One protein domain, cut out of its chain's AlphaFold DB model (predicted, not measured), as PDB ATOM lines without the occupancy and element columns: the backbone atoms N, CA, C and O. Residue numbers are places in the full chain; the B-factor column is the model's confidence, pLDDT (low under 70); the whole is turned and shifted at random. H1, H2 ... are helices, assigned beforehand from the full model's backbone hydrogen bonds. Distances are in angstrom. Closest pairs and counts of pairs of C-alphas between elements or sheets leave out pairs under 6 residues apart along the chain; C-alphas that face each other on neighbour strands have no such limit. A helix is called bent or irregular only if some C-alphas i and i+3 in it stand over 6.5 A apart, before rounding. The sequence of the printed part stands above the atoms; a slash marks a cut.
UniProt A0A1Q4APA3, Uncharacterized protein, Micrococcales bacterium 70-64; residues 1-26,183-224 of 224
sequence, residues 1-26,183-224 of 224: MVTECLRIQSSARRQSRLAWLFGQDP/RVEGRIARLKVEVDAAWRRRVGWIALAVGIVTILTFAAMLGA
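AT A GLANCE: This is residues 1 to 26 and 183 to 224 of the 224 residues of an uncharacterized protein of Micrococcales bacterium 70-64 (UniProt A0A1Q4APA3). One very long, straight helix, H3, makes the length of the domain, and a thin strip of chain, residues 1 to 26 with the two short helices H1 and H2, runs loosely beside its first part. H1 lies near the beginning of H3 and H2 farther along it, while residues 207 to 224, of which 207 to 222 belong to H3, stick out free as a bare arm. The printed part has 68 residues, with three named helices in the order H1, H2, H3 and no named strand; its class is all helix. The whole is extended, with a radius of gyration of the C-alphas of 18.3 A, and its C-alphas span 61 by 20 by 16 A, a rod.

IN THESE COORDINATES: The chain begins at Met 1, with its C-alpha at (-15.058, -13.349, 5.696). H1 follows as residues 2 to 9, 10.4 A from first to last C-alpha. H2 is residues 17 to 21, with C-alpha 17 at (-14.398, 10.124, -12.675), and measures 6.2 A. H3 is residues 183 to 222, 40 residues and 58.9 A long, from C-alpha 183 at (-5.533, -15.171, -5.806) to C-alpha 222 at (-6.859, 41.925, 8.585). None of the three helices is bent.

HOW THE PARTS SIT: H1 and H3 are close but not clearly touching; their closest C-alphas, those of Val 2 and Val 184, are 7.6 A apart. Their lines stand at a steep tilt of 57 degrees and they run the same way, with centres 26.2 A apart. H1 and H2 are apart, with a short link of 7 residues between them. H2 and H3 are close but not clearly touching, with 2 pairs of C-alphas within 8 A; the closest are those of Trp 20 and Ala 198, 7.1 A apart, and the centres are 12.6 A apart. In H1, H2 and H3 every O i to N i+4 pair is within hydrogen-bond range.

THE WHOLE: The two C-alphas farthest apart are those of Arg 183 and Ala 224, at 62.3 A. Without residues 207 to 224, which stand free, the body has 50 residues, spans 33 by 19 by 15 A and has a radius of gyration of 11.9 A. Residues 27 to 182 are cut out, and C-alphas 26 and 183 are 19.5 A apart across the cut; the link from H2 to H3 is the link across the cut. The link from H1 to H2, printed whole, is short. The mean pLDDT of the printed part is 85.3, and residue 224, the chain's last, is under 70 in this predicted model.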
ATOM      1  N   MET A   1     -14.579 -14.719   6.025       72.75
ATOM      2  CA  MET A   1     -15.058 -13.349   5.696       72.75
ATOM      3  C   MET A   1     -14.740 -12.937   4.260       72.75
ATOM      4  O   MET A   1     -15.523 -12.208   3.651       72.75
ATOM      5  N   VAL A   2     -13.607 -13.384   3.700       78.88
ATOM      6  CA  VAL A   2     -13.162 -12.930   2.373       78.88
ATOM      7  C   VAL A   2     -14.145 -13.232   1.231       78.88
ATOM      8  O   VAL A   2     -14.415 -12.349   0.417       78.88
ATOM      9  N   THR A   3     -14.716 -14.440   1.180       78.50
ATOM     10  CA  THR A   3     -15.667 -14.842   0.127       78.50
ATOM     11  C   THR A   3     -16.879 -13.919   0.074       78.50
ATOM     12  O   THR A   3     -17.249 -13.445  -0.997       78.50
ATOM     13  N   GLU A   4     -17.444 -13.595   1.236       77.81
ATOM     14  CA  GLU A   4     -18.630 -12.747   1.340       77.81
ATOM     15  C   GLU A   4     -18.333 -11.293   0.960       77.81
ATOM     16  O   GLU A   4     -19.090 -10.676   0.209       77.81
ATOM     17  N   CYS A   5     -17.167 -10.771   1.364       82.25
ATOM     18  CA  CYS A   5     -16.692  -9.468   0.899       82.25
ATOM     19  C   CYS A   5     -16.624  -9.417  -0.631       82.25
ATOM     20  O   CYS A   5     -17.095  -8.457  -1.237       82.25
ATOM     21  N   LEU A   6     -16.032 -10.433  -1.264       82.69
ATOM     22  CA  LEU A   6     -15.881 -10.479  -2.718       82.69
ATOM     23  C   LEU A   6     -17.217 -10.697  -3.434       82.69
ATOM     24  O   LEU A   6     -17.393 -10.172  -4.533       82.69
ATOM     25  N   ARG A   7     -18.153 -11.430  -2.817       86.81
ATOM     26  CA  ARG A   7     -19.516 -11.628  -3.319       86.81
ATOM     27  C   ARG A   7     -20.263 -10.301  -3.381       86.81
ATOM     28  O   ARG A   7     -20.720  -9.927  -4.456       86.81
ATOM     29  N   ILE A   8     -20.322  -9.557  -2.276       81.25
ATOM     30  CA  ILE A   8     -21.000  -8.251  -2.236       81.25
ATOM     31  C   ILE A   8     -20.274  -7.252  -3.141       81.25
ATOM     32  O   ILE A   8     -20.907  -6.564  -3.929       81.25
ATOM     33  N   GLN A   9     -18.940  -7.214  -3.108       84.06
ATOM     34  CA  GLN A   9     -18.164  -6.281  -3.927       84.06
ATOM     35  C   GLN A   9     -18.265  -6.569  -5.436       84.06
ATOM     36  O   GLN A   9     -18.023  -5.673  -6.242       84.06
ATOM     37  N   SER A  10     -18.640  -7.785  -5.849       84.00
ATOM     38  CA  SER A  10     -18.801  -8.122  -7.271       84.00
ATOM     39  C   SER A  10     -19.912  -7.330  -7.973       84.00
ATOM     40  O   SER A  10     -19.854  -7.168  -9.189       84.00
ATOM     41  N   SER A  11     -20.878  -6.787  -7.223       82.62
ATOM     42  CA  SER A  11     -21.960  -5.950  -7.756       82.62
ATOM     43  C   SER A  11     -21.615  -4.456  -7.810       82.62
ATOM     44  O   SER A  11     -22.433  -3.646  -8.255       82.62
ATOM     45  N   ALA A  12     -20.414  -4.058  -7.371       80.62
ATOM     46  CA  ALA A  12     -20.010  -2.659  -7.354       80.62
ATOM     47  C   ALA A  12     -19.919  -2.091  -8.781       80.62
ATOM     48  O   ALA A  12     -19.166  -2.577  -9.629       80.62
ATOM     49  N   ARG A  13     -20.669  -1.016  -9.052       74.62
ATOM     50  CA  ARG A  13     -20.562  -0.271 -10.316       74.62
ATOM     51  C   ARG A  13     -19.220   0.457 -10.377       74.62
ATOM     52  O   ARG A  13     -18.704   0.928  -9.363       74.62
ATOM     53  N   ARG A  14     -18.675   0.599 -11.589       75.12
ATOM     54  CA  ARG A  14     -17.447   1.368 -11.825       75.12
ATOM     55  C   ARG A  14     -17.621   2.796 -11.299       75.12
ATOM     56  O   ARG A  14     -18.590   3.466 -11.655       75.12
ATOM     57  N   GLN A  15     -16.684   3.255 -10.470       77.75
ATOM     58  CA  GLN A  15     -16.713   4.619  -9.941       77.75
ATOM     59  C   GLN A  15     -16.660   5.641 -11.083       77.75
ATOM     60  O   GLN A  15     -15.889   5.491 -12.037       77.75
ATOM     61  N   SER A  16     -17.470   6.698 -10.983       85.75
ATOM     62  CA  SER A  16     -17.395   7.823 -11.916       85.75
ATOM     63  C   SER A  16     -16.085   8.596 -11.718       85.75
ATOM     64  O   SER A  16     -15.482   8.569 -10.643       85.75
ATOM     65  N   ARG A  17     -15.633   9.320 -12.751       84.12
ATOM     66  CA  ARG A  17     -14.398  10.124 -12.675       84.12
ATOM     67  C   ARG A  17     -14.441  11.167 -11.554       84.12
ATOM     68  O   ARG A  17     -13.435  11.375 -10.883       84.12
ATOM     69  N   LEU A  18     -15.608  11.773 -11.326       86.25
ATOM     70  CA  LEU A  18     -15.819  12.744 -10.250       86.25
ATOM     71  C   LEU A  18     -15.782  12.075  -8.870       86.25
ATOM     72  O   LEU A  18     -15.061  12.536  -7.992       86.25
ATOM     73  N   ALA A  19     -16.480  10.947  -8.698       82.12
ATOM     74  CA  ALA A  19     -16.448  10.162  -7.460       82.12
ATOM     75  C   ALA A  19     -15.019   9.748  -7.078       82.12
ATOM     76  O   ALA A  19     -14.599   9.878  -5.928       82.12
ATOM     77  N   TRP A  20     -14.252   9.295  -8.070       88.38
ATOM     78  CA  TRP A  20     -12.844   8.964  -7.909       88.38
ATOM     79  C   TRP A  20     -12.029  10.194  -7.478       88.38
ATOM     80  O   TRP A  20     -11.288  10.116  -6.499       88.38
ATOM     81  N   LEU A  21     -12.187  11.340  -8.151       86.62
ATOM     82  CA  LEU A  21     -11.437  12.568  -7.855       86.62
ATOM     83  C   LEU A  21     -11.643  13.051  -6.411       86.62
ATOM     84  O   LEU A  21     -10.675  13.419  -5.747       86.62
ATOM     85  N   PHE A  22     -12.876  12.989  -5.904       87.44
ATOM     86  CA  PHE A  22     -13.211  13.379  -4.529       87.44
ATOM     87  C   PHE A  22     -12.913  12.298  -3.477       87.44
ATOM     88  O   PHE A  22     -13.167  12.497  -2.289       87.44
ATOM     89  N   GLY A  23     -12.336  11.162  -3.879       83.94
ATOM     90  CA  GLY A  23     -11.925  10.113  -2.948       83.94
ATOM     91  C   GLY A  23     -13.094   9.328  -2.353       83.94
ATOM     92  O   GLY A  23     -13.047   8.951  -1.181       83.94
ATOM     93  N   GLN A  24     -14.147   9.081  -3.137       86.88
ATOM     94  CA  GLN A  24     -15.234   8.198  -2.720       86.88
ATOM     95  C   GLN A  24     -14.702   6.789  -2.425       86.88
ATOM     96  O   GLN A  24     -13.892   6.242  -3.178       86.88
ATOM     97  N   ASP A  25     -15.173   6.199  -1.324       85.19
ATOM     98  CA  ASP A  25     -14.780   4.849  -0.917       85.19
ATOM     99  C   ASP A  25     -15.175   3.824  -2.001       85.19
ATOM    100  O   ASP A  25     -16.343   3.796  -2.404       85.19
ATOM    101  N   PRO A  26     -14.230   3.016  -2.514       85.31
ATOM    102  CA  PRO A  26     -14.520   1.959  -3.485       85.31
ATOM    103  C   PRO A  26     -15.245   0.756  -2.887       85.31
ATOM    104  O   PRO A  26     -15.837  -0.018  -3.639       85.31
ATOM    105  N   ARG A 183      -4.583 -15.797  -4.877       80.12
ATOM    106  CA  ARG A 183      -5.533 -15.171  -5.806       80.12
ATOM    107  C   ARG A 183      -6.510 -14.273  -5.058       80.12
ATOM    108  O   ARG A 183      -6.794 -13.153  -5.488       80.12
ATOM    109  N   VAL A 184      -7.028 -14.769  -3.942       79.75
ATOM    110  CA  VAL A 184      -7.970 -14.056  -3.074       79.75
ATOM    111  C   VAL A 184      -7.280 -12.883  -2.370       79.75
ATOM    112  O   VAL A 184      -7.806 -11.767  -2.356       79.75
ATOM    113  N   GLU A 185      -6.061 -13.104  -1.885       82.88
ATOM    114  CA  GLU A 185      -5.176 -12.088  -1.317       82.88
ATOM    115  C   GLU A 185      -4.904 -10.963  -2.302       82.88
ATOM    116  O   GLU A 185      -5.087  -9.799  -1.958       82.88
ATOM    117  N   GLY A 186      -4.547 -11.293  -3.546       81.69
ATOM    118  CA  GLY A 186      -4.306 -10.301  -4.589       81.69
ATOM    119  C   GLY A 186      -5.524  -9.412  -4.855       81.69
ATOM    120  O   GLY A 186      -5.371  -8.206  -5.056       81.69
ATOM    121  N   ARG A 187      -6.744  -9.965  -4.809       84.69
ATOM    122  CA  ARG A 187      -7.986  -9.190  -4.989       84.69
ATOM    123  C   ARG A 187      -8.231  -8.219  -3.838       84.69
ATOM    124  O   ARG A 187      -8.500  -7.046  -4.088       84.69
ATOM    125  N   ILE A 188      -8.112  -8.682  -2.595       86.00
ATOM    126  CA  ILE A 188      -8.289  -7.823  -1.415       86.00
ATOM    127  C   ILE A 188      -7.152  -6.798  -1.299       86.00
ATOM    128  O   ILE A 188      -7.407  -5.653  -0.942       86.00
ATOM    129  N   ALA A 189      -5.918  -7.158  -1.659       84.69
ATOM    130  CA  ALA A 189      -4.778  -6.244  -1.670       84.69
ATOM    131  C   ALA A 189      -4.968  -5.103  -2.679       84.69
ATOM    132  O   ALA A 189      -4.734  -3.944  -2.339       84.69
ATOM    133  N   ARG A 190      -5.457  -5.399  -3.892       86.56
ATOM    134  CA  ARG A 190      -5.825  -4.363  -4.874       86.56
ATOM    135  C   ARG A 190      -6.920  -3.447  -4.336       86.56
ATOM    136  O   ARG A 190      -6.746  -2.231  -4.351       86.56
ATOM    137  N   LEU A 191      -7.989  -4.026  -3.785       85.81
ATOM    138  CA  LEU A 191      -9.073  -3.259  -3.167       85.81
ATOM    139  C   LEU A 191      -8.548  -2.363  -2.034       85.81
ATOM    140  O   LEU A 191      -8.950  -1.209  -1.922       85.81
ATOM    141  N   LYS A 192      -7.584  -2.846  -1.245       86.56
ATOM    142  CA  LYS A 192      -6.927  -2.051  -0.206       86.56
ATOM    143  C   LYS A 192      -6.162  -0.854  -0.751       86.56
ATOM    144  O   LYS A 192      -6.316   0.239  -0.212       86.56
ATOM    145  N   VAL A 193      -5.380  -1.030  -1.812       86.19
ATOM    146  CA  VAL A 193      -4.667   0.084  -2.455       86.19
ATOM    147  C   VAL A 193      -5.652   1.154  -2.938       86.19
ATOM    148  O   VAL A 193      -5.403   2.346  -2.747       86.19
ATOM    149  N   GLU A 194      -6.787   0.745  -3.510       87.75
ATOM    150  CA  GLU A 194      -7.840   1.664  -3.953       87.75
ATOM    151  C   GLU A 194      -8.489   2.417  -2.781       87.75
ATOM    152  O   GLU A 194      -8.656   3.638  -2.857       87.75
ATOM    153  N   VAL A 195      -8.804   1.718  -1.682       87.62
ATOM    154  CA  VAL A 195      -9.346   2.317  -0.449       87.62
ATOM    155  C   VAL A 195      -8.374   3.336   0.137       87.62
ATOM    156  O   VAL A 195      -8.770   4.464   0.437       87.62
ATOM    157  N   ASP A 196      -7.096   2.976   0.262       84.19
ATOM    158  CA  ASP A 196      -6.067   3.852   0.828       84.19
ATOM    159  C   ASP A 196      -5.864   5.098  -0.061       84.19
ATOM    160  O   ASP A 196      -5.738   6.220   0.437       84.19
ATOM    161  N   ALA A 197      -5.898   4.940  -1.389       85.81
ATOM    162  CA  ALA A 197      -5.825   6.055  -2.332       85.81
ATOM    163  C   ALA A 197      -7.067   6.963  -2.290       85.81
ATOM    164  O   ALA A 197      -6.945   8.187  -2.386       85.81
ATOM    165  N   ALA A 198      -8.271   6.398  -2.157       88.25
ATOM    166  CA  ALA A 198      -9.504   7.163  -1.963       88.25
ATOM    167  C   ALA A 198      -9.460   7.972  -0.658       88.25
ATOM    168  O   ALA A 198      -9.712   9.177  -0.675       88.25
ATOM    169  N   TRP A 199      -9.032   7.347   0.440       86.81
ATOM    170  CA  TRP A 199      -8.878   8.019   1.727       86.81
ATOM    171  C   TRP A 199      -7.869   9.173   1.667       86.81
ATOM    172  O   TRP A 199      -8.202  10.277   2.095       86.81
ATOM    173  N   ARG A 200      -6.686   8.977   1.061       86.56
ATOM    174  CA  ARG A 200      -5.687  10.052   0.887       86.56
ATOM    175  C   ARG A 200      -6.241  11.254   0.124       86.56
ATOM    176  O   ARG A 200      -6.031  12.388   0.542       86.56
ATOM    177  N   ARG A 201      -6.981  11.020  -0.965       90.56
ATOM    178  CA  ARG A 201      -7.623  12.101  -1.734       90.56
ATOM    179  C   ARG A 201      -8.665  12.840  -0.911       90.56
ATOM    180  O   ARG A 201      -8.667  14.064  -0.901       90.56
ATOM    181  N   ARG A 202      -9.506  12.106  -0.181       88.69
ATOM    182  CA  ARG A 202     -10.508  12.700   0.706       88.69
ATOM    183  C   ARG A 202      -9.862  13.579   1.778       88.69
ATOM    184  O   ARG A 202     -10.326  14.691   2.000       88.69
ATOM    185  N   VAL A 203      -8.792  13.108   2.418       88.06
ATOM    186  CA  VAL A 203      -8.039  13.895   3.410       88.06
ATOM    187  C   VAL A 203      -7.414  15.134   2.768       88.06
ATOM    188  O   VAL A 203      -7.510  16.211   3.344       88.06
ATOM    189  N   GLY A 204      -6.849  15.014   1.562       90.69
ATOM    190  CA  GLY A 204      -6.315  16.155   0.810       90.69
ATOM    191  C   GLY A 204      -7.367  17.229   0.522       90.69
ATOM    192  O   GLY A 204      -7.116  18.406   0.762       90.69
ATOM    193  N   TRP A 205      -8.570  16.835   0.094       91.81
ATOM    194  CA  TRP A 205      -9.684  17.768  -0.110       91.81
ATOM    195  C   TRP A 205     -10.153  18.432   1.185       91.81
ATOM    196  O   TRP A 205     -10.426  19.629   1.186       91.81
ATOM    197  N   ILE A 206     -10.215  17.685   2.291       90.25
ATOM    198  CA  ILE A 206     -10.554  18.245   3.607       90.25
ATOM    199  C   ILE A 206      -9.490  19.262   4.038       90.25
ATOM    200  O   ILE A 206      -9.842  20.360   4.453       90.25
ATOM    201  N   ALA A 207      -8.205  18.929   3.903       91.31
ATOM    202  CA  ALA A 207      -7.108  19.831   4.244       91.31
ATOM    203  C   ALA A 207      -7.131  21.107   3.391       91.31
ATOM    204  O   ALA A 207      -6.958  22.199   3.926       91.31
ATOM    205  N   LEU A 208      -7.407  20.985   2.088       93.88
ATOM    206  CA  LEU A 208      -7.571  22.132   1.197       93.88
ATOM    207  C   LEU A 208      -8.749  23.014   1.628       93.88
ATOM    208  O   LEU A 208      -8.594  24.226   1.721       93.88
ATOM    209  N   ALA A 209      -9.908  22.418   1.923       91.88
ATOM    210  CA  ALA A 209     -11.086  23.155   2.373       91.88
ATOM    211  C   ALA A 209     -10.826  23.893   3.695       91.88
ATOM    212  O   ALA A 209     -11.140  25.074   3.805       91.88
ATOM    213  N   VAL A 210     -10.198  23.224   4.669       92.62
ATOM    214  CA  VAL A 210      -9.778  23.846   5.933       92.62
ATOM    215  C   VAL A 210      -8.811  25.000   5.664       92.62
ATOM    216  O   VAL A 210      -9.037  26.092   6.171       92.62
ATOM    217  N   GLY A 211      -7.798  24.802   4.813       92.81
ATOM    218  CA  GLY A 211      -6.844  25.851   4.447       92.81
ATOM    219  C   GLY A 211      -7.506  27.074   3.809       92.81
ATOM    220  O   GLY A 211      -7.200  28.201   4.193       92.81
ATOM    221  N   ILE A 212      -8.460  26.871   2.893       94.25
ATOM    222  CA  ILE A 212      -9.237  27.958   2.276       94.25
ATOM    223  C   ILE A 212     -10.034  28.725   3.337       94.25
ATOM    224  O   ILE A 212      -9.980  29.952   3.364       94.25
ATOM    225  N   VAL A 213     -10.743  28.020   4.228       93.81
ATOM    226  CA  VAL A 213     -11.511  28.654   5.312       93.81
ATOM    227  C   VAL A 213     -10.591  29.470   6.217       93.81
ATOM    228  O   VAL A 213     -10.905  30.622   6.503       93.81
ATOM    229  N   THR A 214      -9.433  28.927   6.606       92.25
ATOM    230  CA  THR A 214      -8.451  29.635   7.439       92.25
ATOM    231  C   THR A 214      -7.936  30.909   6.763       92.25
ATOM    232  O   THR A 214      -7.903  31.963   7.400       92.25
ATOM    233  N   ILE A 215      -7.592  30.851   5.471       93.38
ATOM    234  CA  ILE A 215      -7.134  32.022   4.702       93.38
ATOM    235  C   ILE A 215      -8.226  33.096   4.636       93.38
ATOM    236  O   ILE A 215      -7.944  34.264   4.893       93.38
ATOM    237  N   LEU A 216      -9.472  32.712   4.342       92.50
ATOM    238  CA  LEU A 216     -10.597  33.650   4.274       92.50
ATOM    239  C   LEU A 216     -10.876  34.309   5.632       92.50
ATOM    240  O   LEU A 216     -11.080  35.519   5.687       92.50
ATOM    241  N   THR A 217     -10.829  33.548   6.731       90.56
ATOM    242  CA  THR A 217     -10.990  34.110   8.084       90.56
ATOM    243  C   THR A 217      -9.867  35.073   8.456       90.56
ATOM    244  O   THR A 217     -10.128  36.116   9.046       90.56
ATOM    245  N   PHE A 218      -8.625  34.762   8.074       90.44
ATOM    246  CA  PHE A 218      -7.476  35.624   8.340       90.44
ATOM    247  C   PHE A 218      -7.535  36.919   7.519       90.44
ATOM    248  O   PHE A 218      -7.310  37.999   8.055       90.44
ATOM    249  N   ALA A 219      -7.918  36.830   6.241       89.81
ATOM    250  CA  ALA A 219      -8.128  37.997   5.387       89.81
ATOM    251  C   ALA A 219      -9.249  38.909   5.917       89.81
ATOM    252  O   ALA A 219      -9.100  40.128   5.902       89.81
ATOM    253  N   ALA A 220     -10.338  38.331   6.437       86.88
ATOM    254  CA  ALA A 220     -11.423  39.091   7.055       86.88
ATOM    255  C   ALA A 220     -10.994  39.800   8.354       86.88
ATOM    256  O   ALA A 220     -11.444  40.911   8.603       86.88
ATOM    257  N   MET A 221     -10.108  39.193   9.156       83.06
ATOM    258  CA  MET A 221      -9.558  39.818  10.369       83.06
ATOM    259  C   MET A 221      -8.560  40.944  10.081       83.06
ATOM    260  O   MET A 221      -8.463  41.867  10.874       83.06
ATOM    261  N   LEU A 222      -7.801  40.868   8.982       86.00
ATOM    262  CA  LEU A 222      -6.859  41.925   8.585       86.00
ATOM    263  C   LEU A 222      -7.534  43.111   7.881       86.00
ATOM    264  O   LEU A 222      -6.936  44.178   7.781       86.00
ATOM    265  N   GLY A 223      -8.735  42.903   7.334       74.81
ATOM    266  CA  GLY A 223      -9.521  43.931   6.649       74.81
ATOM    267  C   GLY A 223     -10.558  44.642   7.526       74.81
ATOM    268  O   GLY A 223     -11.267  45.500   7.002       74.81
ATOM    269  N   ALA A 224     -10.669  44.270   8.805       55.16
ATOM    270  CA  ALA A 224     -11.538  44.872   9.819       55.16
ATOM    271  C   ALA A 224     -10.700  45.641  10.848       55.16
ATOM    272  O   ALA A 224     -11.196  46.680  11.335       55.16
TER     273      ALA A 224